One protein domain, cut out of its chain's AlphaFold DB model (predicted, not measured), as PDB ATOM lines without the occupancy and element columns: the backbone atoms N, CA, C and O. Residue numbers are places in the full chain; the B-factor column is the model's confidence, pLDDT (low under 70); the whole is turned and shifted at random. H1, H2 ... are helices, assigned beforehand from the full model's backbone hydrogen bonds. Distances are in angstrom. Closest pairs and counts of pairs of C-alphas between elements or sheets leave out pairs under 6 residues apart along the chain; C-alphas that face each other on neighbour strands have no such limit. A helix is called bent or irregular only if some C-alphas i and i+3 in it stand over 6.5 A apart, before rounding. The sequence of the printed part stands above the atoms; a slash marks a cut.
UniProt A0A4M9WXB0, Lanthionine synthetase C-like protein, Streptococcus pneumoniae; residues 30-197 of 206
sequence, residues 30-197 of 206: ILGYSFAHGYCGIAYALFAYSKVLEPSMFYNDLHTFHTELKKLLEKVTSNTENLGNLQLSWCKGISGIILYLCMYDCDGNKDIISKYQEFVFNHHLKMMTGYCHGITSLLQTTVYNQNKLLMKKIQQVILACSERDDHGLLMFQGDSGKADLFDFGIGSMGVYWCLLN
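This is residues 30 to 197 of the 206 residues of the protein "Lanthionine synthetase C-like protein" of Streptococcus pneumoniae (UniProt A0A4M9WXB0). The long helix H3 folds back on H2 as a hairpin at one end of a row of mostly aligned helices, with H5 and H7 in the middle and H8 and H9 toward the other end, where a long loop, residues 161 to 187, lies. H2, H3 and H5 form an up-and-down bundle, each running against the one before. The 168 printed residues include nine named helices, H1 to H9 in chain order, and no named strand: all helix. It is compact, with a radius of gyration of the C-alphas of 16.1 A and spans of 54 by 39 by 28 A.

H3, residues 56 to 77, is 33.2 A long and irregular, C-alphas 57 and 60 being 7.3 A apart. H1 is residues 30 to 33, from C-alpha 30 at (236.571, 182.997, 315.967); H2, 39 to 53, 20.5 A; H4, 85 to 88; H5, 94 to 105; H6, 110 to 121; H7, 136 to 142; H8, 148 to 160, 18.3 A; H9, 188 to 195, to C-alpha 195 at (240.583, 161.491, 300.386).

H3, with residues 56 to 62 alone, touches H2 in a hairpin (C-alphas of Ala 43 and Leu 62, 6.4 A; shallow tilt, 28 degrees). H1 touches H3 (Ile 30 and Val 76, 7.2 A). H5 touches H2 (Cys 40 and Tyr 100, 6.0 A), H6 (Ile 98 and Ile 113, 5.8 A) and H7 (Ser 95 and Leu 138, 5.3 A); H4 only just touches it, only at the corner, with 3 pairs of C-alphas within 8 A. H7 touches H8 (Thr 142 and Met 151, 5.9 A) and H9 (Gln 140 and Cys 194, 5.5 A). Every O i to N i+4 pair is within hydrogen-bond range in H2, H5, H6, H8 and H9; H3 has 16 of 18, H7 1 of 3, with 3 of 4 O i to N i+3 pairs; H1 and H4 are too short.

The C-alphas of Met 57 and Asp 166 are farthest apart, 54.3 A. The printed part has no cut; the links H6 to H7 and H8 to H9 are long. pLDDT is under 70 in residues 77 to 82 and 174 to 180.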
ATOM      1  N   ILE A  30     236.454 184.419 316.333       80.00
ATOM      2  CA  ILE A  30     236.571 182.997 315.967       80.00
ATOM      3  C   ILE A  30     238.014 182.568 315.642       80.00
ATOM      4  O   ILE A  30     238.377 181.412 315.846       80.00
ATOM      5  N   LEU A  31     238.860 183.511 315.199       82.75
ATOM      6  CA  LEU A  31     240.267 183.270 314.888       82.75
ATOM      7  C   LEU A  31     241.055 182.776 316.116       82.75
ATOM      8  O   LEU A  31     241.902 181.895 315.979       82.75
ATOM      9  N   GLY A  32     240.749 183.304 317.308       86.44
ATOM     10  CA  GLY A  32     241.406 182.935 318.570       86.44
ATOM     11  C   GLY A  32     240.985 181.567 319.114       86.44
ATOM     12  O   GLY A  32     241.701 180.976 319.916       86.44
ATOM     13  N   TYR A  33     239.869 181.015 318.632       90.56
ATOM     14  CA  TYR A  33     239.367 179.697 319.037       90.56
ATOM     15  C   TYR A  33     239.693 178.591 318.039       90.56
ATOM     16  O   TYR A  33     239.292 177.454 318.239       90.56
ATOM     17  N   SER A  34     240.416 178.895 316.969       89.75
ATOM     18  CA  SER A  34     240.811 177.920 315.955       89.75
ATOM     19  C   SER A  34     241.719 176.798 316.483       89.75
ATOM     20  O   SER A  34     242.160 176.813 317.633       89.75
ATOM     21  N   PHE A  35     241.991 175.789 315.647       95.31
ATOM     22  CA  PHE A  35     242.750 174.615 316.081       95.31
ATOM     23  C   PHE A  35     244.261 174.866 316.130       95.31
ATOM     24  O   PHE A  35     244.879 174.635 317.161       95.31
ATOM     25  N   ALA A  36     244.876 175.338 315.041       93.88
ATOM     26  CA  ALA A  36     246.342 175.419 314.968       93.88
ATOM     27  C   ALA A  36     246.936 176.577 315.783       93.88
ATOM     28  O   ALA A  36     248.035 176.453 316.319       93.88
ATOM     29  N   HIS A  37     246.229 177.708 315.853       89.69
ATOM     30  CA  HIS A  37     246.721 178.933 316.494       89.69
ATOM     31  C   HIS A  37     245.796 179.452 317.598       89.69
ATOM     32  O   HIS A  37     245.924 180.606 318.004       89.69
ATOM     33  N   GLY A  38     244.847 178.632 318.049       91.88
ATOM     34  CA  GLY A  38     243.836 179.036 319.014       91.88
ATOM     35  C   GLY A  38     243.613 178.013 320.117       91.88
ATOM     36  O   GLY A  38     244.271 176.972 320.202       91.88
ATOM     37  N   TYR A  39     242.646 178.315 320.978       94.25
ATOM     38  CA  TYR A  39     242.407 177.513 322.176       94.25
ATOM     39  C   TYR A  39     241.837 176.126 321.903       94.25
ATOM     40  O   TYR A  39     241.969 175.272 322.771       94.25
ATOM     41  N   CYS A  40     241.253 175.847 320.731       95.50
ATOM     42  CA  CYS A  40     240.776 174.494 320.432       95.50
ATOM     43  C   CYS A  40     241.923 173.477 320.367       95.50
ATOM     44  O   CYS A  40     241.771 172.370 320.877       95.50
ATOM     45  N   GLY A  41     243.077 173.835 319.793       95.25
ATOM     46  CA  GLY A  41     244.237 172.937 319.773       95.25
ATOM     47  C   GLY A  41     244.803 172.698 321.172       95.25
ATOM     48  O   GLY A  41     245.128 171.570 321.533       95.25
ATOM     49  N   ILE A  42     244.847 173.752 321.990       95.00
ATOM     50  CA  ILE A  42     245.302 173.692 323.386       95.00
ATOM     51  C   ILE A  42     244.349 172.830 324.225       95.00
ATOM     52  O   ILE A  42     244.788 171.914 324.919       95.00
ATOM     53  N   ALA A  43     243.044 173.082 324.123       95.25
ATOM     54  CA  ALA A  43     242.007 172.306 324.790       95.25
ATOM     55  C   ALA A  43     242.054 170.837 324.361       95.25
ATOM     56  O   ALA A  43     241.956 169.949 325.206       95.25
ATOM     57  N   TYR A  44     242.266 170.567 323.067       95.19
ATOM     58  CA  TYR A  44     242.431 169.207 322.574       95.19
ATOM     59  C   TYR A  44     243.671 168.526 323.156       95.19
ATOM     60  O   TYR A  44     243.584 167.378 323.575       95.19
ATOM     61  N   ALA A  45     244.809 169.220 323.244       93.31
ATOM     62  CA  ALA A  45     246.013 168.667 323.857       93.31
ATOM     63  C   ALA A  45     245.782 168.311 325.336       93.31
ATOM     64  O   ALA A  45     246.142 167.221 325.773       93.31
ATOM     65  N   LEU A  46     245.123 169.186 326.103       93.12
ATOM     66  CA  LEU A  46     244.749 168.909 327.494       93.12
ATOM     67  C   LEU A  46     243.762 167.740 327.603       93.12
ATOM     68  O   LEU A  46     243.909 166.890 328.481       93.12
ATOM     69  N   PHE A  47     242.791 167.655 326.694       92.38
ATOM     70  CA  PHE A  47     241.875 166.522 326.604       92.38
ATOM     71  C   PHE A  47     242.624 165.217 326.298       92.38
ATOM     72  O   PHE A  47     242.448 164.230 327.010       92.38
ATOM     73  N   ALA A  48     243.520 165.218 325.315       90.00
ATOM     74  CA  ALA A  48     244.384 164.091 324.979       90.00
ATOM     75  C   ALA A  48     245.227 163.642 326.185       90.00
ATOM     76  O   ALA A  48     245.242 162.457 326.521       90.00
ATOM     77  N   TYR A  49     245.847 164.582 326.906       88.31
ATOM     78  CA  TYR A  49     246.549 164.278 328.154       88.31
ATOM     79  C   TYR A  49     245.617 163.688 329.212       88.31
ATOM     80  O   TYR A  49     245.998 162.719 329.863       88.31
ATOM     81  N   SER A  50     244.393 164.208 329.357       87.12
ATOM     82  CA  SER A  50     243.399 163.655 330.288       87.12
ATOM     83  C   SER A  50     243.036 162.204 329.963       87.12
ATOM     84  O   SER A  50     242.828 161.413 330.875       87.12
ATOM     85  N   LYS A  51     243.028 161.818 328.681       85.25
ATOM     86  CA  LYS A  51     242.754 160.441 328.243       85.25
ATOM     87  C   LYS A  51     243.934 159.490 328.431       85.25
ATOM     88  O   LYS A  51     243.718 158.328 328.738       85.25
ATOM     89  N   VAL A  52     245.164 159.970 328.248       83.94
ATOM     90  CA  VAL A  52     246.374 159.128 328.305       83.94
ATOM     91  C   VAL A  52     246.948 159.022 329.720       83.94
ATOM     92  O   VAL A  52     247.473 157.979 330.101       83.94
ATOM     93  N   LEU A  53     246.893 160.107 330.493       81.81
ATOM     94  CA  LEU A  53     247.523 160.215 331.813       81.81
ATOM     95  C   LEU A  53     246.508 160.234 332.967       81.81
ATOM     96  O   LEU A  53     246.923 160.217 334.124       81.81
ATOM     97  N   GLU A  54     245.210 160.322 332.659       78.25
ATOM     98  CA  GLU A  54     244.093 160.438 333.611       78.25
ATOM     99  C   GLU A  54     244.109 161.627 334.615       78.25
ATOM    100  O   GLU A  54     243.506 161.512 335.687       78.25
ATOM    101  N   PRO A  55     244.711 162.809 334.343       74.00
ATOM    102  CA  PRO A  55     244.529 163.969 335.213       74.00
ATOM    103  C   PRO A  55     243.086 164.490 335.138       74.00
ATOM    104  O   PRO A  55     242.660 165.073 334.141       74.00
ATOM    105  N   SER A  56     242.339 164.346 336.232       80.00
ATOM    106  CA  SER A  56     240.953 164.827 336.332       80.00
ATOM    107  C   SER A  56     240.823 166.348 336.434       80.00
ATOM    108  O   SER A  56     239.742 166.897 336.222       80.00
ATOM    109  N   MET A  57     241.923 167.043 336.733       83.88
ATOM    110  CA  MET A  57     241.927 168.481 337.004       83.88
ATOM    111  C   MET A  57     241.506 169.353 335.811       83.88
ATOM    112  O   MET A  57     241.151 170.502 336.028       83.88
ATOM    113  N   PHE A  58     241.522 168.832 334.577       87.62
ATOM    114  CA  PHE A  58     241.156 169.602 333.379       87.62
ATOM    115  C   PHE A  58     239.661 169.556 333.049       87.62
ATOM    116  O   PHE A  58     239.184 170.374 332.266       87.62
ATOM    117  N   TYR A  59     238.912 168.584 333.582       86.81
ATOM    118  CA  TYR A  59     237.586 168.252 333.052       86.81
ATOM    119  C   TYR A  59     236.582 169.402 333.149       86.81
ATOM    120  O   TYR A  59     235.887 169.681 332.171       86.81
ATOM    121  N   ASN A  60     236.532 170.093 334.289       90.75
ATOM    122  CA  ASN A  60     235.584 171.189 334.497       90.75
ATOM    123  C   ASN A  60     235.884 172.383 333.581       90.75
ATOM    124  O   ASN A  60     234.969 172.940 332.969       90.75
ATOM    125  N   ASP A  61     237.158 172.746 333.435       92.50
ATOM    126  CA  ASP A  61     237.578 173.871 332.600       92.50
ATOM    127  C   ASP A  61     237.425 173.575 331.107       92.50
ATOM    128  O   ASP A  61     236.971 174.440 330.356       92.50
ATOM    129  N   LEU A  62     237.707 172.340 330.673       92.81
ATOM    130  CA  LEU A  62     237.444 171.895 329.301       92.81
ATOM    131  C   LEU A  62     235.943 171.872 328.991       92.81
ATOM    132  O   LEU A  62     235.533 172.305 327.916       92.81
ATOM    133  N   HIS A  63     235.110 171.414 329.929       91.62
ATOM    134  CA  HIS A  63     233.656 171.422 329.764       91.62
ATOM    135  C   HIS A  63     233.087 172.850 329.696       91.62
ATOM    136  O   HIS A  63     232.217 173.147 328.870       91.62
ATOM    137  N   THR A  64     233.609 173.752 330.529       92.50
ATOM    138  CA  THR A  64     233.249 175.177 330.512       92.50
ATOM    139  C   THR A  64     233.632 175.810 329.178       92.50
ATOM    140  O   THR A  64     232.771 176.372 328.499       92.50
ATOM    141  N   PHE A  65     234.880 175.620 328.739       93.94
ATOM    142  CA  PHE A  65     235.367 176.086 327.441       93.94
ATOM    143  C   PHE A  65     234.519 175.565 326.277       93.94
ATOM    144  O   PHE A  65     234.132 176.327 325.396       93.94
ATOM    145  N   HIS A  66     234.172 174.278 326.289       92.69
ATOM    146  CA  HIS A  66     233.315 173.672 325.272       92.69
ATOM    147  C   HIS A  66     231.946 174.354 325.183       92.69
ATOM    148  O   HIS A  66     231.445 174.643 324.095       92.69
ATOM    149  N   THR A  67     231.348 174.659 326.333       91.19
ATOM    150  CA  THR A  67     230.059 175.360 326.404       91.19
ATOM    151  C   THR A  67     230.160 176.789 325.863       91.19
ATOM    152  O   THR A  67     229.265 177.246 325.149       91.19
ATOM    153  N   GLU A  68     231.247 177.498 326.167       90.94
ATOM    154  CA  GLU A  68     231.524 178.849 325.657       90.94
ATOM    155  C   GLU A  68     231.748 178.853 324.139       90.94
ATOM    156  O   GLU A  68     231.165 179.670 323.423       90.94
ATOM    157  N   LEU A  69     232.518 177.888 323.633       92.00
ATOM    158  CA  LEU A  69     232.832 177.725 322.216       92.00
ATOM    159  C   LEU A  69     231.573 177.540 321.357       92.00
ATOM    160  O   LEU A  69     231.455 178.146 320.289       92.00
ATOM    161  N   LYS A  70     230.598 176.752 321.833       91.12
ATOM    162  CA  LYS A  70     229.305 176.580 321.148       91.12
ATOM    163  C   LYS A  70     228.551 177.905 321.008       91.12
ATOM    164  O   LYS A  70     228.089 178.229 319.917       91.12
ATOM    165  N   LYS A  71     228.487 178.699 322.083       89.12
ATOM    166  CA  LYS A  71     227.834 180.021 322.075       89.12
ATOM    167  C   LYS A  71     228.538 180.992 321.124       89.12
ATOM    168  O   LYS A  71     227.885 181.770 320.428       89.12
ATOM    169  N   LEU A  72     229.871 180.946 321.074       87.06
ATOM    170  CA  LEU A  72     230.660 181.768 320.158       87.06
ATOM    171  C   LEU A  72     230.353 181.438 318.694       87.06
ATOM    172  O   LEU A  72     230.123 182.353 317.899       87.06
ATOM    173  N   LEU A  73     230.322 180.150 318.340       88.56
ATOM    174  CA  LEU A  73     229.986 179.698 316.988       88.56
ATOM    175  C   LEU A  73     228.622 180.233 316.537       88.56
ATOM    176  O   LEU A  73     228.500 180.743 315.421       88.56
ATOM    177  N   GLU A  74     227.611 180.171 317.406       87.06
ATOM    178  CA  GLU A  74     226.262 180.685 317.130       87.06
ATOM    179  C   GLU A  74     226.273 182.177 316.808       87.06
ATOM    180  O   GLU A  74     225.734 182.592 315.774       87.06
ATOM    181  N   LYS A  75     226.976 182.968 317.622       84.12
ATOM    182  CA  LYS A  75     227.124 184.413 317.429       84.12
ATOM    183  C   LYS A  75     227.816 184.753 316.108       84.12
ATOM    184  O   LYS A  75     227.339 185.620 315.379       84.12
ATOM    185  N   VAL A  76     228.905 184.066 315.761       77.06
ATOM    186  CA  VAL A  76     229.688 184.359 314.545       77.06
ATOM    187  C   VAL A  76     228.872 184.104 313.277       77.06
ATOM    188  O   VAL A  76     228.926 184.899 312.343       77.06
ATOM    189  N   THR A  77     228.043 183.061 313.255       69.62
ATOM    190  CA  THR A  77     227.186 182.769 312.092       69.62
ATOM    191  C   THR A  77     225.974 183.669 311.932       69.62
ATOM    192  O   THR A  77     225.399 183.689 310.852       69.62
ATOM    193  N   SER A  78     225.575 184.419 312.959       68.06
ATOM    194  CA  SER A  78     224.507 185.418 312.806       68.06
ATOM    195  C   SER A  78     224.952 186.691 312.073       68.06
ATOM    196  O   SER A  78     224.106 187.495 311.699       68.06
ATOM    197  N   ASN A  79     226.258 186.865 311.837       65.50
ATOM    198  CA  ASN A  79     226.841 188.049 311.203       65.50
ATOM    199  C   ASN A  79     227.628 187.646 309.938       65.50
ATOM    200  O   ASN A  79     228.852 187.743 309.888       65.50
ATOM    201  N   THR A  80     226.921 187.079 308.952       60.50
ATOM    202  CA  THR A  80     227.476 186.341 307.796       60.50
ATOM    203  C   THR A  80     228.256 187.180 306.781       60.50
ATOM    204  O   THR A  80     228.907 186.620 305.892       60.50
ATOM    205  N   GLU A  81     228.238 188.504 306.887       55.38
ATOM    206  CA  GLU A  81     228.950 189.377 305.963       55.38
ATOM    207  C   GLU A  81     230.449 189.428 306.331       55.38
ATOM    208  O   GLU A  81     230.828 189.912 307.393       55.38
ATOM    209  N   ASN A  82     231.306 188.935 305.421       67.31
ATOM    210  CA  ASN A  82     232.784 189.034 305.418       67.31
ATOM    211  C   ASN A  82     233.638 187.875 305.977       67.31
ATOM    212  O   ASN A  82     234.810 188.086 306.291       67.31
ATOM    213  N   LEU A  83     233.155 186.626 306.016       82.50
ATOM    214  CA  LEU A  83     234.087 185.500 306.218       82.50
ATOM    215  C   LEU A  83     234.953 185.278 304.965       82.50
ATOM    216  O   LEU A  83     234.421 185.056 303.869       82.50
ATOM    217  N   GLY A  84     236.274 185.347 305.141       88.00
ATOM    218  CA  GLY A  84     237.284 184.983 304.148       88.00
ATOM    219  C   GLY A  84     237.791 183.552 304.340       88.00
ATOM    220  O   GLY A  84     237.350 182.836 305.240       88.00
ATOM    221  N   ASN A  85     238.745 183.139 303.502       89.81
ATOM    222  CA  ASN A  85     239.291 181.780 303.519       89.81
ATOM    223  C   ASN A  85     239.815 181.355 304.909       89.81
ATOM    224  O   ASN A  85     239.478 180.292 305.430       89.81
ATOM    225  N   LEU A  86     240.594 182.226 305.561       89.88
ATOM    226  CA  LEU A  86     241.195 181.925 306.862       89.88
ATOM    227  C   LEU A  86     240.144 181.669 307.948       89.88
ATOM    228  O   LEU A  86     240.314 180.750 308.745       89.88
ATOM    229  N   GLN A  87     239.034 182.409 307.954       91.94
ATOM    230  CA  GLN A  87     237.943 182.215 308.913       91.94
ATOM    231  C   GLN A  87     237.185 180.893 308.703       91.94
ATOM    232  O   GLN A  87     236.488 180.437 309.607       91.94
ATOM    233  N   LEU A  88     237.325 180.256 307.540       93.44
ATOM    234  CA  LEU A  88     236.717 178.962 307.220       93.44
ATOM    235  C   LEU A  88     237.681 177.787 307.454       93.44
ATOM    236  O   LEU A  88     237.240 176.648 307.583       93.44
ATOM    237  N   SER A  89     238.982 178.063 307.530       94.44
ATOM    238  CA  SER A  89     240.070 177.082 307.542       94.44
ATOM    239  C   SER A  89     240.239 176.265 308.832       94.44
ATOM    240  O   SER A  89     239.627 176.547 309.863       94.44
ATOM    241  N   TRP A  90     241.136 175.273 308.799       96.19
ATOM    242  CA  TRP A  90     241.589 174.553 309.994       96.19
ATOM    243  C   TRP A  90     242.408 175.437 310.941       96.19
ATOM    244  O   TRP A  90     242.184 175.434 312.153       96.19
ATOM    245  N   CYS A  91     243.361 176.206 310.407       94.12
ATOM    246  CA  CYS A  91     244.362 176.854 311.251       94.12
ATOM    247  C   CYS A  91     243.820 178.030 312.070       94.12
ATOM    248  O   CYS A  91     244.325 178.282 313.160       94.12
ATOM    249  N   LYS A  92     242.841 178.755 311.514       91.56
ATOM    250  CA  LYS A  92     242.338 180.051 311.998       91.56
ATOM    251  C   LYS A  92     240.818 180.160 311.901       91.56
ATOM    252  O   LYS A  92     240.279 181.246 312.074       91.56
ATOM    253  N   GLY A  93     240.117 179.065 311.624       92.81
ATOM    254  CA  GLY A  93     238.715 179.136 311.245       92.81
ATOM    255  C   GLY A  93     237.823 178.043 311.805       92.81
ATOM    256  O   GLY A  93     238.202 177.229 312.651       92.81
ATOM    257  N   ILE A  94     236.597 178.065 311.293       95.19
ATOM    258  CA  ILE A  94     235.488 177.223 311.732       95.19
ATOM    259  C   ILE A  94     235.791 175.737 311.507       95.19
ATOM    260  O   ILE A  94     235.469 174.938 312.380       95.19
ATOM    261  N   SER A  95     236.462 175.342 310.416       96.81
ATOM    262  CA  SER A  95     236.790 173.920 310.192       96.81
ATOM    263  C   SER A  95     237.677 173.341 311.298       96.81
ATOM    264  O   SER A  95     237.489 172.195 311.696       96.81
ATOM    265  N   GLY A  96     238.596 174.137 311.854       96.81
ATOM    266  CA  GLY A  96     239.422 173.715 312.990       96.81
ATOM    267  C   GLY A  96     238.611 173.520 314.270       96.81
ATOM    268  O   GLY A  96     238.852 172.586 315.032       96.81
ATOM    269  N   ILE A  97     237.606 174.366 314.475       96.75
ATOM    270  CA  ILE A  97     236.686 174.260 315.609       96.75
ATOM    271  C   ILE A  97     235.792 173.028 315.464       96.75
ATOM    272  O   ILE A  97     235.628 172.277 316.420       96.75
ATOM    273  N   ILE A  98     235.249 172.777 314.267       97.56
ATOM    274  CA  ILE A  98     234.471 171.564 313.990       97.56
ATOM    275  C   ILE A  98     235.325 170.326 314.279       97.56
ATOM    276  O   ILE A  98     234.854 169.415 314.955       97.56
ATOM    277  N   LEU A  99     236.586 170.307 313.831       97.81
ATOM    278  CA  LEU A  99     237.500 169.198 314.098       97.81
ATOM    279  C   LEU A  99     237.692 168.957 315.604       97.81
ATOM    280  O   LEU A  99     237.629 167.812 316.044       97.81
ATOM    281  N   TYR A 100     237.866 170.016 316.400       97.25
ATOM    282  CA  TYR A 100     237.903 169.899 317.862       97.25
ATOM    283  C   TYR A 100     236.626 169.258 318.419       97.25
ATOM    284  O   TYR A 100     236.711 168.301 319.184       97.25
ATOM    285  N   LEU A 101     235.446 169.734 318.006       96.62
ATOM    286  CA  LEU A 101     234.161 169.198 318.472       96.62
ATOM    287  C   LEU A 101     234.000 167.712 318.122       96.62
ATOM    288  O   LEU A 101     233.497 166.944 318.942       96.62
ATOM    289  N   CYS A 102     234.450 167.312 316.929       96.62
ATOM    290  CA  CYS A 102     234.470 165.921 316.488       96.62
ATOM    291  C   CYS A 102     235.334 165.038 317.397       96.62
ATOM    292  O   CYS A 102     234.896 163.958 317.782       96.62
ATOM    293  N   MET A 103     236.548 165.480 317.736       95.50
ATOM    294  CA  MET A 103     237.481 164.672 318.530       95.50
ATOM    295  C   MET A 103     237.192 164.718 320.037       95.50
ATOM    296  O   MET A 103     237.558 163.793 320.755       95.50
ATOM    297  N   TYR A 104     236.545 165.778 320.526       93.25
ATOM    298  CA  TYR A 104     236.153 165.898 321.930       93.25
ATOM    299  C   TYR A 104     234.943 165.013 322.269       93.25
ATOM    300  O   TYR A 104     234.989 164.257 323.237       93.25
ATOM    301  N   ASP A 105     233.863 165.111 321.482       93.62
ATOM    302  CA  ASP A 105     232.628 164.328 321.645       93.62
ATOM    303  C   ASP A 105     231.765 164.434 320.375       93.62
ATOM    304  O   ASP A 105     230.908 165.312 320.256       93.62
ATOM    305  N   CYS A 106     232.008 163.585 319.375       95.00
ATOM    306  CA  CYS A 106     231.296 163.685 318.099       95.00
ATOM    307  C   CYS A 106     229.772 163.530 318.254       95.00
ATOM    308  O   CYS A 106     229.013 164.298 317.658       95.00
ATOM    309  N   ASP A 107     229.318 162.572 319.064       95.12
ATOM    310  CA  ASP A 107     227.895 162.247 319.200       95.12
ATOM    311  C   ASP A 107     227.131 163.343 319.948       95.12
ATOM    312  O   ASP A 107     226.082 163.798 319.478       95.12
ATOM    313  N   GLY A 108     227.684 163.847 321.057       95.06
ATOM    314  CA  GLY A 108     227.098 164.957 321.813       95.06
ATOM    315  C   GLY A 108     227.149 166.300 321.078       95.06
ATOM    316  O   GLY A 108     226.468 167.254 321.466       95.06
ATOM    317  N   ASN A 109     227.923 166.393 319.992       96.25
ATOM    318  CA  ASN A 109     228.051 167.590 319.161       96.25
ATOM    319  C   ASN A 109     227.492 167.420 317.741       96.25
ATOM    320  O   ASN A 109     227.669 168.317 316.917       96.25
ATOM    321  N   LYS A 110     226.800 166.320 317.428       95.81
ATOM    322  CA  LYS A 110     226.395 165.985 316.051       95.81
ATOM    323  C   LYS A 110     225.615 167.096 315.332       95.81
ATOM    324  O   LYS A 110     225.864 167.352 314.152       95.81
ATOM    325  N   ASP A 111     224.711 167.778 316.039       95.19
ATOM    326  CA  ASP A 111     223.822 168.783 315.446       95.19
ATOM    327  C   ASP A 111     224.601 170.057 315.112       95.19
ATOM    328  O   ASP A 111     224.494 170.593 314.008       95.19
ATOM    329  N   ILE A 112     225.460 170.503 316.040       95.50
ATOM    330  CA  ILE A 112     226.332 171.653 315.805       95.50
ATOM    331  C   ILE A 112     227.377 171.321 314.730       95.50
ATOM    332  O   ILE A 112     227.538 172.086 313.787       95.50
ATOM    333  N   ILE A 113     228.012 170.148 314.774       97.62
ATOM    334  CA  ILE A 113     228.965 169.714 313.743       97.62
ATOM    335  C   ILE A 113     228.305 169.772 312.363       97.62
ATOM    336  O   ILE A 113     228.836 170.423 311.468       97.62
ATOM    337  N   SER A 114     227.128 169.167 312.200       96.75
ATOM    338  CA  SER A 114     226.439 169.107 310.905       96.75
ATOM    339  C   SER A 114     226.037 170.496 310.401       96.75
ATOM    340  O   SER A 114     226.294 170.828 309.243       96.75
ATOM    341  N   LYS A 115     225.490 171.345 311.283       95.81
ATOM    342  CA  LYS A 115     225.126 172.734 310.965       95.81
ATOM    343  C   LYS A 115     226.325 173.530 310.444       95.81
ATOM    344  O   LYS A 115     226.231 174.194 309.412       95.81
ATOM    345  N   TYR A 116     227.452 173.484 311.152       95.69
ATOM    346  CA  TYR A 116     228.624 174.282 310.786       95.69
ATOM    347  C   TYR A 116     229.413 173.668 309.630       95.69
ATOM    348  O   TYR A 116     230.014 174.405 308.851       95.69
ATOM    349  N   GLN A 117     229.354 172.349 309.453       97.69
ATOM    350  CA  GLN A 117     229.867 171.685 308.261       97.69
ATOM    351  C   GLN A 117     229.174 172.199 306.990       97.69
ATOM    352  O   GLN A 117     229.837 172.576 306.024       97.69
ATOM    353  N   GLU A 118     227.841 172.259 307.002       96.31
ATOM    354  CA  GLU A 118     227.054 172.791 305.887       96.31
ATOM    355  C   GLU A 118     227.300 174.292 305.685       96.31
ATOM    356  O   GLU A 118     227.492 174.745 304.556       96.31
ATOM    357  N   PHE A 119     227.397 175.058 306.775       94.62
ATOM    358  CA  PHE A 119     227.740 176.479 306.720       94.62
ATOM    359  C   PHE A 119     229.079 176.739 306.014       94.62
ATOM    360  O   PHE A 119     229.145 177.588 305.120       94.62
ATOM    361  N   VAL A 120     230.145 176.024 306.392       95.50
ATOM    362  CA  VAL A 120     231.464 176.170 305.753       95.50
ATOM    363  C   VAL A 120     231.389 175.735 304.293       95.50
ATOM    364  O   VAL A 120     231.887 176.444 303.419       95.50
ATOM    365  N   PHE A 121     230.710 174.621 304.003       96.88
ATOM    366  CA  PHE A 121     230.542 174.146 302.632       96.88
ATOM    367  C   PHE A 121     229.827 175.165 301.739       96.88
ATOM    368  O   PHE A 121     230.232 175.364 300.598       96.88
ATOM    369  N   ASN A 122     228.827 175.887 302.243       94.62
ATOM    370  CA  ASN A 122     228.147 176.939 301.477       94.62
ATOM    371  C   ASN A 122     229.072 178.110 301.093       94.62
ATOM    372  O   ASN A 122     228.740 178.890 300.206       94.62
ATOM    373  N   HIS A 123     230.253 178.205 301.707       93.44
ATOM    374  CA  HIS A 123     231.284 179.196 301.405       93.44
ATOM    375  C   HIS A 123     232.516 178.604 300.698       93.44
ATOM    376  O   HIS A 123     233.528 179.295 300.573       93.44
ATOM    377  N   HIS A 124     232.447 177.359 300.213       92.75
ATOM    378  CA  HIS A 124     233.597 176.635 299.659       92.75
ATOM    379  C   HIS A 124     234.321 177.353 298.514       92.75
ATOM    380  O   HIS A 124     235.528 177.200 298.382       92.75
ATOM    381  N   LEU A 125     233.620 178.170 297.719       91.81
ATOM    382  CA  LEU A 125     234.223 178.944 296.623       91.81
ATOM    383  C   LEU A 125     235.266 179.968 297.099       91.81
ATOM    384  O   LEU A 125     236.039 180.480 296.297       91.81
ATOM    385  N   LYS A 126     235.292 180.284 298.399       90.31
ATOM    386  CA  LYS A 126     236.305 181.147 299.020       90.31
ATOM    387  C   LYS A 126     237.534 180.370 299.501       90.31
ATOM    388  O   LYS A 126     238.434 180.991 300.059       90.31
ATOM    389  N   MET A 127     237.547 179.044 299.365       91.25
ATOM    390  CA  MET A 127     238.566 178.164 299.932       91.25
ATOM    391  C   MET A 127     239.435 177.525 298.851       91.25
ATOM    392  O   MET A 127     238.961 177.201 297.767       91.25
ATOM    393  N   MET A 128     240.707 177.301 299.183       89.50
ATOM    394  CA  MET A 128     241.625 176.499 298.363       89.50
ATOM    395  C   MET A 128     241.399 174.996 298.600       89.50
ATOM    396  O   MET A 128     240.524 174.606 299.376       89.50
ATOM    397  N   THR A 129     242.190 174.129 297.961       91.69
ATOM    398  CA  THR A 129     242.074 172.672 298.153       91.69
ATOM    399  C   THR A 129     242.977 172.095 299.241       91.69
ATOM    400  O   THR A 129     242.660 171.022 299.738       91.69
ATOM    401  N   GLY A 130     244.054 172.774 299.651       92.00
ATOM    402  CA  GLY A 130     244.976 172.290 300.694       92.00
ATOM    403  C   GLY A 130     244.322 172.016 302.060       92.00
ATOM    404  O   GLY A 130     243.171 172.377 302.314       92.00
ATOM    405  N   TYR A 131     245.049 171.372 302.976       94.75
ATOM    406  CA  TYR A 131     244.520 171.051 304.308       94.75
ATOM    407  C   TYR A 131     244.435 172.293 305.207       94.75
ATOM    408  O   TYR A 131     243.399 172.560 305.806       94.75
ATOM    409  N   CYS A 132     245.507 173.082 305.299       93.75
ATOM    410  CA  CYS A 132     245.670 174.136 306.298       93.75
ATOM    411  C   CYS A 132     244.650 175.265 306.126       93.75
ATOM    412  O   CYS A 132     244.007 175.671 307.102       93.75
ATOM    413  N   HIS A 133     244.499 175.759 304.893       91.56
ATOM    414  CA  HIS A 133     243.603 176.859 304.528       91.56
ATOM    415  C   HIS A 133     242.592 176.479 303.442       91.56
ATOM    416  O   HIS A 133     242.076 177.357 302.763       91.56
ATOM    417  N   GLY A 134     242.309 175.195 303.236       93.44
ATOM    418  CA  GLY A 134     241.412 174.762 302.168       93.44
ATOM    419  C   GLY A 134     240.283 173.856 302.631       93.44
ATOM    420  O   GLY A 134     240.198 173.458 303.796       93.44
ATOM    421  N   ILE A 135     239.386 173.536 301.700       96.06
ATOM    422  CA  ILE A 135     238.176 172.735 301.924       96.06
ATOM    423  C   ILE A 135     238.494 171.306 302.395       96.06
ATOM    424  O   ILE A 135     237.654 170.646 303.003       96.06
ATOM    425  N   THR A 136     239.726 170.833 302.196       96.94
ATOM    426  CA  THR A 136     240.196 169.552 302.739       96.94
ATOM    427  C   THR A 136     240.150 169.519 304.270       96.94
ATOM    428  O   THR A 136     239.866 168.467 304.843       96.94
ATOM    429  N   SER A 137     240.330 170.658 304.953       97.19
ATOM    430  CA  SER A 137     240.100 170.724 306.405       97.19
ATOM    431  C   SER A 137     238.666 170.374 306.791       97.19
ATOM    432  O   SER A 137     238.445 169.693 307.788       97.19
ATOM    433  N   LEU A 138     237.687 170.796 305.988       98.25
ATOM    434  CA  LEU A 138     236.291 170.441 306.197       98.25
ATOM    435  C   LEU A 138     236.063 168.950 305.911       98.25
ATOM    436  O   LEU A 138     235.375 168.289 306.690       98.25
ATOM    437  N   LEU A 139     236.680 168.404 304.851       98.38
ATOM    438  CA  LEU A 139     236.609 166.974 304.519       98.38
ATOM    439  C   LEU A 139     237.032 166.102 305.707       98.38
ATOM    440  O   LEU A 139     236.319 165.154 306.041       98.38
ATOM    441  N   GLN A 140     238.127 166.461 306.387       97.94
ATOM    442  CA  GLN A 140     238.639 165.736 307.556       97.94
ATOM    443  C   GLN A 140     237.569 165.525 308.635       97.94
ATOM    444  O   GLN A 140     237.519 164.466 309.262       97.94
ATOM    445  N   THR A 141     236.691 166.509 308.840       98.12
ATOM    446  CA  THR A 141     235.645 166.445 309.871       98.12
ATOM    447  C   THR A 141     234.533 165.450 309.526       98.12
ATOM    448  O   THR A 141     233.909 164.886 310.421       98.12
ATOM    449  N   THR A 142     234.295 165.182 308.237       98.06
ATOM    450  CA  THR A 142     233.199 164.302 307.785       98.06
ATOM    451  C   THR A 142     233.430 162.828 308.117       98.06
ATOM    452  O   THR A 142     232.472 162.059 308.205       98.06
ATOM    453  N   VAL A 143     234.689 162.438 308.346       96.25
ATOM    454  CA  VAL A 143     235.078 161.078 308.746       96.25
ATOM    455  C   VAL A 143     234.526 160.729 310.131       96.25
ATOM    456  O   VAL A 143     234.166 159.580 310.377       96.25
ATOM    457  N   TYR A 144     234.406 161.717 311.023       96.38
ATOM    458  CA  TYR A 144     233.997 161.510 312.413       96.38
ATOM    459  C   TYR A 144     232.502 161.232 312.559       96.38
ATOM    460  O   TYR A 144     232.119 160.295 313.250       96.38
ATOM    461  N   ASN A 145     231.659 162.001 311.866       94.25
ATOM    462  CA  ASN A 145     230.202 161.839 311.899       94.25
ATOM    463  C   ASN A 145     229.648 161.037 310.710       94.25
ATOM    464  O   ASN A 145     228.436 160.992 310.508       94.25
ATOM    465  N   GLN A 146     230.525 160.437 309.897       94.06
ATOM    466  CA  GLN A 146     230.174 159.657 308.707       94.06
ATOM    467  C   GLN A 146     229.208 160.384 307.752       94.06
ATOM    468  O   GLN A 146     228.326 159.762 307.148       94.06
ATOM    469  N   ASN A 147     229.368 161.699 307.573       95.88
ATOM    470  CA  ASN A 147     228.519 162.501 306.690       95.88
ATOM    471  C   ASN A 147     228.840 162.231 305.206       95.88
ATOM    472  O   ASN A 147     229.474 163.031 304.514       95.88
ATOM    473  N   LYS A 148     228.388 161.074 304.700       96.81
ATOM    474  CA  LYS A 148     228.708 160.564 303.354       96.81
ATOM    475  C   LYS A 148     228.273 161.501 302.230       96.81
ATOM    476  O   LYS A 148     228.919 161.527 301.185       96.81
ATOM    477  N   LEU A 149     227.173 162.235 302.413       97.56
ATOM    478  CA  LEU A 149     226.676 163.163 301.401       97.56
ATOM    479  C   LEU A 149     227.616 164.362 301.260       97.56
ATOM    480  O   LEU A 149     228.038 164.677 300.149       97.56
ATOM    481  N   LEU A 150     227.960 165.009 302.376       98.12
ATOM    482  CA  LEU A 150     228.870 166.149 302.359       98.12
ATOM    483  C   LEU A 150     230.278 165.739 301.918       98.12
ATOM    484  O   LEU A 150     230.878 166.424 301.095       98.12
ATOM    485  N   MET A 151     230.764 164.595 302.399       98.31
ATOM    486  CA  MET A 151     232.045 164.019 301.993       98.31
ATOM    487  C   MET A 151     232.154 163.921 300.465       98.31
ATOM    488  O   MET A 151     233.100 164.444 299.883       98.31
ATOM    489  N   LYS A 152     231.139 163.354 299.794       98.19
ATOM    490  CA  LYS A 152     231.101 163.264 298.325       98.19
ATOM    491  C   LYS A 152     231.101 164.633 297.646       98.19
ATOM    492  O   LYS A 152     231.805 164.810 296.657       98.19
ATOM    493  N   LYS A 153     230.335 165.597 298.167       98.31
ATOM    494  CA  LYS A 153     230.299 166.964 297.623       98.31
ATOM    495  C   LYS A 153     231.675 167.633 297.701       98.31
ATOM    496  O   LYS A 153     232.132 168.199 296.715       98.31
ATOM    497  N   ILE A 154     232.356 167.533 298.843       98.19
ATOM    498  CA  ILE A 154     233.694 168.109 299.028       98.19
ATOM    499  C   ILE A 154     234.722 167.408 298.133       98.19
ATOM    500  O   ILE A 154     235.517 168.078 297.481       98.19
ATOM    501  N   GLN A 155     234.679 166.076 298.046       97.50
ATOM    502  CA  GLN A 155     235.550 165.302 297.154       97.50
ATOM    503  C   GLN A 155     235.386 165.725 295.688       97.50
ATOM    504  O   GLN A 155     236.382 165.887 294.993       97.50
ATOM    505  N   GLN A 156     234.155 165.960 295.222       96.81
ATOM    506  CA  GLN A 156     233.904 166.464 293.868       96.81
ATOM    507  C   GLN A 156     234.539 167.837 293.635       96.81
ATOM    508  O   GLN A 156     235.162 168.032 292.595       96.81
ATOM    509  N   VAL A 157     234.432 168.759 294.599       95.75
ATOM    510  CA  VAL A 157     235.081 170.078 294.519       95.75
ATOM    511  C   VAL A 157     236.602 169.929 294.436       95.75
ATOM    512  O   VAL A 157     237.220 170.482 293.533       95.75
ATOM    513  N   ILE A 158     237.204 169.135 295.326       94.81
ATOM    514  CA  ILE A 158     238.657 168.904 295.359       94.81
ATOM    515  C   ILE A 158     239.160 168.321 294.033       94.81
ATOM    516  O   ILE A 158     240.152 168.797 293.488       94.81
ATOM    517  N   LEU A 159     238.473 167.307 293.498       93.94
ATOM    518  CA  LEU A 159     238.859 166.653 292.245       93.94
ATOM    519  C   LEU A 159     238.661 167.566 291.027       93.94
ATOM    520  O   LEU A 159     239.478 167.533 290.111       93.94
ATOM    521  N   ALA A 160     237.622 168.404 291.012       92.62
ATOM    522  CA  ALA A 160     237.394 169.361 289.929       92.62
ATOM    523  C   ALA A 160     238.478 170.452 289.849       92.62
ATOM    524  O   ALA A 160     238.696 171.012 288.779       92.62
ATOM    525  N   CYS A 161     239.163 170.733 290.960       89.06
ATOM    526  CA  CYS A 161     240.261 171.699 291.048       89.06
ATOM    527  C   CYS A 161     241.656 171.048 290.986       89.06
ATOM    528  O   CYS A 161     242.647 171.710 291.287       89.06
ATOM    529  N   SER A 162     241.734 169.755 290.658       90.56
ATOM    530  CA  SER A 162     242.996 169.014 290.598       90.56
ATOM    531  C   SER A 162     243.594 168.992 289.196       90.56
ATOM    532  O   SER A 162     242.882 169.020 288.192       90.56
ATOM    533  N   GLU A 163     244.918 168.901 289.139       89.75
ATOM    534  CA  GLU A 163     245.696 168.819 287.904       89.75
ATOM    535  C   GLU A 163     246.570 167.565 287.930       89.75
ATOM    536  O   GLU A 163     246.715 166.925 288.970       89.75
ATOM    537  N   ARG A 164     247.140 167.173 286.788       89.81
ATOM    538  CA  ARG A 164     248.170 166.129 286.756       89.81
ATOM    539  C   ARG A 164     249.520 166.759 286.467       89.81
ATOM    540  O   ARG A 164     249.604 167.585 285.565       89.81
ATOM    541  N   ASP A 165     250.541 166.359 287.216       87.69
ATOM    542  CA  ASP A 165     251.920 166.732 286.902       87.69
ATOM    543  C   ASP A 165     252.460 165.951 285.686       87.69
ATOM    544  O   ASP A 165     251.780 165.091 285.112       87.69
ATOM    545  N   ASP A 166     253.713 166.221 285.317       88.94
ATOM    546  CA  ASP A 166     254.399 165.579 284.187       88.94
ATOM    547  C   ASP A 166     254.581 164.056 284.359       88.94
ATOM    548  O   ASP A 166     254.830 163.335 283.389       88.94
ATOM    549  N   HIS A 167     254.437 163.540 285.582       89.44
ATOM    550  CA  HIS A 167     254.471 162.114 285.906       89.44
ATOM    551  C   HIS A 167     253.069 161.495 286.009       89.44
ATOM    552  O   HIS A 167     252.930 160.301 286.289       89.44
ATOM    553  N   GLY A 168     252.019 162.280 285.756       87.94
ATOM    554  CA  GLY A 168     250.630 161.859 285.853       87.94
ATOM    555  C   GLY A 168     250.101 161.779 287.286       87.94
ATOM    556  O   GLY A 168     248.994 161.265 287.478       87.94
ATOM    557  N   LEU A 169     250.839 162.263 288.288       88.62
ATOM    558  CA  LEU A 169     250.394 162.323 289.678       88.62
ATOM    559  C   LEU A 169     249.303 163.382 289.825       88.62
ATOM    560  O   LEU A 169     249.400 164.463 289.256       88.62
ATOM    561  N   LEU A 170     248.253 163.069 290.589       90.00
ATOM    562  CA  LEU A 170     247.184 164.026 290.859       90.00
ATOM    563  C   LEU A 170     247.681 165.078 291.861       90.00
ATOM    564  O   LEU A 170     248.104 164.751 292.966       90.00
ATOM    565  N   MET A 171     247.634 166.342 291.491       89.50
ATOM    566  CA  MET A 171     248.131 167.435 292.308       89.50
ATOM    567  C   MET A 171     247.004 168.398 292.646       89.50
ATOM    568  O   MET A 171     246.070 168.604 291.867       89.50
ATOM    569  N   PHE A 172     247.092 168.980 293.837       89.00
ATOM    570  CA  PHE A 172     246.068 169.855 294.389       89.00
ATOM    571  C   PHE A 172     246.656 171.225 294.699       89.00
ATOM    572  O   PHE A 172     247.800 171.338 295.142       89.00
ATOM    573  N   GLN A 173     245.854 172.266 294.482       77.81
ATOM    574  CA  GLN A 173     246.248 173.645 294.734       77.81
ATOM    575  C   GLN A 173     246.507 173.857 296.229       77.81
ATOM    576  O   GLN A 173     245.595 173.772 297.070       77.81
ATOM    577  N   GLY A 174     247.777 174.106 296.538       69.31
ATOM    578  CA  GLY A 174     248.244 174.525 297.849       69.31
ATOM    579  C   GLY A 174     248.029 176.015 298.103       69.31
ATOM    580  O   GLY A 174     247.508 176.741 297.256       69.31
ATOM    581  N   ASP A 175     248.497 176.497 299.254       63.97
ATOM    582  CA  ASP A 175     248.290 177.896 299.667       63.97
ATOM    583  C   ASP A 175     249.019 178.925 298.783       63.97
ATOM    584  O   ASP A 175     248.673 180.106 298.766       63.97
ATOM    585  N   SER A 176     250.018 178.476 298.019       66.56
ATOM    586  CA  SER A 176     250.742 179.275 297.024       66.56
ATOM    587  C   SER A 176     250.035 179.344 295.664       66.56
ATOM    588  O   SER A 176     250.557 179.972 294.741       66.56
ATOM    589  N   GLY A 177     248.893 178.663 295.505       64.69
ATOM    590  CA  GLY A 177     248.209 178.474 294.223       64.69
ATOM    591  C   GLY A 177     248.932 177.525 293.264       64.69
ATOM    592  O   GLY A 177     248.440 177.283 292.166       64.69
ATOM    593  N   LYS A 178     250.088 176.975 293.660       64.50
ATOM    594  CA  LYS A 178     250.838 176.005 292.864       64.50
ATOM    595  C   LYS A 178     250.472 174.578 293.254       64.50
ATOM    596  O   LYS A 178     250.267 174.272 294.430       64.50
ATOM    597  N   ALA A 179     250.427 173.709 292.252       65.69
ATOM    598  CA  ALA A 179     250.166 172.282 292.386       65.69
ATOM    599  C   ALA A 179     251.477 171.462 292.408       65.69
ATOM    600  O   ALA A 179     251.530 170.362 291.878       65.69
ATOM    601  N   ASP A 180     252.560 171.998 292.980       67.06
ATOM    602  CA  ASP A 180     253.902 171.385 292.965       67.06
ATOM    603  C   ASP A 180     254.400 170.944 294.354       67.06
ATOM    604  O   ASP A 180     255.426 170.272 294.470       67.06
ATOM    605  N   LEU A 181     253.676 171.284 295.425       78.19
ATOM    606  CA  LEU A 181     254.127 171.046 296.792       78.19
ATOM    607  C   LEU A 181     253.528 169.772 297.408       78.19
ATOM    608  O   LEU A 181     252.307 169.588 297.463       78.19
ATOM    609  N   PHE A 182     254.396 168.916 297.953       85.94
ATOM    610  CA  PHE A 182     254.026 167.678 298.646       85.94
ATOM    611  C   PHE A 182     254.203 167.807 300.171       85.94
ATOM    612  O   PHE A 182     255.100 167.225 300.770       85.94
ATOM    613  N   ASP A 183     253.337 168.610 300.793       89.00
ATOM    614  CA  ASP A 183     253.284 168.866 302.241       89.00
ATOM    615  C   ASP A 183     251.910 168.481 302.825       89.00
ATOM    616  O   ASP A 183     250.917 168.427 302.092       89.00
ATOM    617  N   PHE A 184     251.830 168.208 304.135       90.81
ATOM    618  CA  PHE A 184     250.558 167.875 304.791       90.81
ATOM    619  C   PHE A 184     249.619 169.080 304.870       90.81
ATOM    620  O   PHE A 184     248.444 168.975 304.539       90.81
ATOM    621  N   GLY A 185     250.117 170.223 305.337       88.94
ATOM    622  CA  GLY A 185     249.303 171.404 305.577       88.94
ATOM    623  C   GLY A 185     248.980 172.131 304.280       88.94
ATOM    624  O   GLY A 185     247.816 172.373 303.972       88.94
ATOM    625  N   ILE A 186     250.007 172.480 303.518       88.62
ATOM    626  CA  ILE A 186     249.891 173.431 302.410       88.62
ATOM    627  C   ILE A 186     250.028 172.781 301.031       88.62
ATOM    628  O   ILE A 186     249.989 173.492 300.032       88.62
ATOM    629  N   GLY A 187     250.185 171.457 300.964       87.75
ATOM    630  CA  GLY A 187     250.384 170.712 299.723       87.75
ATOM    631  C   GLY A 187     249.425 169.534 299.543       87.75
ATOM    632  O   GLY A 187     248.401 169.407 300.219       87.75
ATOM    633  N   SER A 188     249.773 168.651 298.608       91.38
ATOM    634  CA  SER A 188     248.904 167.548 298.176       91.38
ATOM    635  C   SER A 188     248.789 166.403 299.194       91.38
ATOM    636  O   SER A 188     247.802 165.669 299.170       91.38
ATOM    637  N   MET A 189     249.748 166.241 300.118       92.62
ATOM    638  CA  MET A 189     249.773 165.092 301.037       92.62
ATOM    639  C   MET A 189     248.576 165.088 301.997       92.62
ATOM    640  O   MET A 189     247.968 164.039 302.208       92.62
ATOM    641  N   GLY A 190     248.192 166.246 302.544       94.19
ATOM    642  CA  GLY A 190     247.012 166.340 303.414       94.19
ATOM    643  C   GLY A 190     245.704 166.093 302.668       94.19
ATOM    644  O   GLY A 190     244.770 165.517 303.222       94.19
ATOM    645  N   VAL A 191     245.647 166.461 301.384       95.12
ATOM    646  CA  VAL A 191     244.491 166.168 300.527       95.12
ATOM    647  C   VAL A 191     244.356 164.666 300.322       95.12
ATOM    648  O   VAL A 191     243.292 164.109 300.587       95.12
ATOM    649  N   TYR A 192     245.443 163.987 299.952       95.62
ATOM    650  CA  TYR A 192     245.459 162.531 299.837       95.62
ATOM    651  C   TYR A 192     245.049 161.832 301.131       95.62
ATOM    652  O   TYR A 192     244.214 160.928 301.102       95.62
ATOM    653  N   TRP A 193     245.588 162.276 302.268       96.69
ATOM    654  CA  TRP A 193     245.246 161.737 303.581       96.69
ATOM    655  C   TRP A 193     243.733 161.759 303.833       96.69
ATOM    656  O   TRP A 193     243.146 160.733 304.189       96.69
ATOM    657  N   CYS A 194     243.090 162.901 303.579       96.88
ATOM    658  CA  CYS A 194     241.652 163.065 303.762       96.88
ATOM    659  C   CYS A 194     240.817 162.332 302.700       96.88
ATOM    660  O   CYS A 194     239.752 161.816 303.029       96.88
ATOM    661  N   LEU A 195     241.271 162.249 301.443       96.38
ATOM    662  CA  LEU A 195     240.583 161.491 300.386       96.38
ATOM    663  C   LEU A 195     240.520 159.988 300.694       96.38
ATOM    664  O   LEU A 195     239.555 159.324 300.319       96.38
ATOM    665  N   LEU A 196     241.511 159.466 301.420       96.12
ATOM    666  CA  LEU A 196     241.525 158.096 301.938       96.12
ATOM    667  C   LEU A 196     240.640 157.904 303.181       96.12
ATOM    668  O   LEU A 196     240.556 156.797 303.706       96.12
ATOM    669  N   ASN A 197     239.944 158.954 303.628       95.44
ATOM    670  CA  ASN A 197     239.092 158.973 304.818       95.44
ATOM    671  C   ASN A 197     239.845 158.646 306.116       95.44
ATOM    672  O   ASN A 197     239.257 158.118 307.062       95.44
TER     673      ASN A 197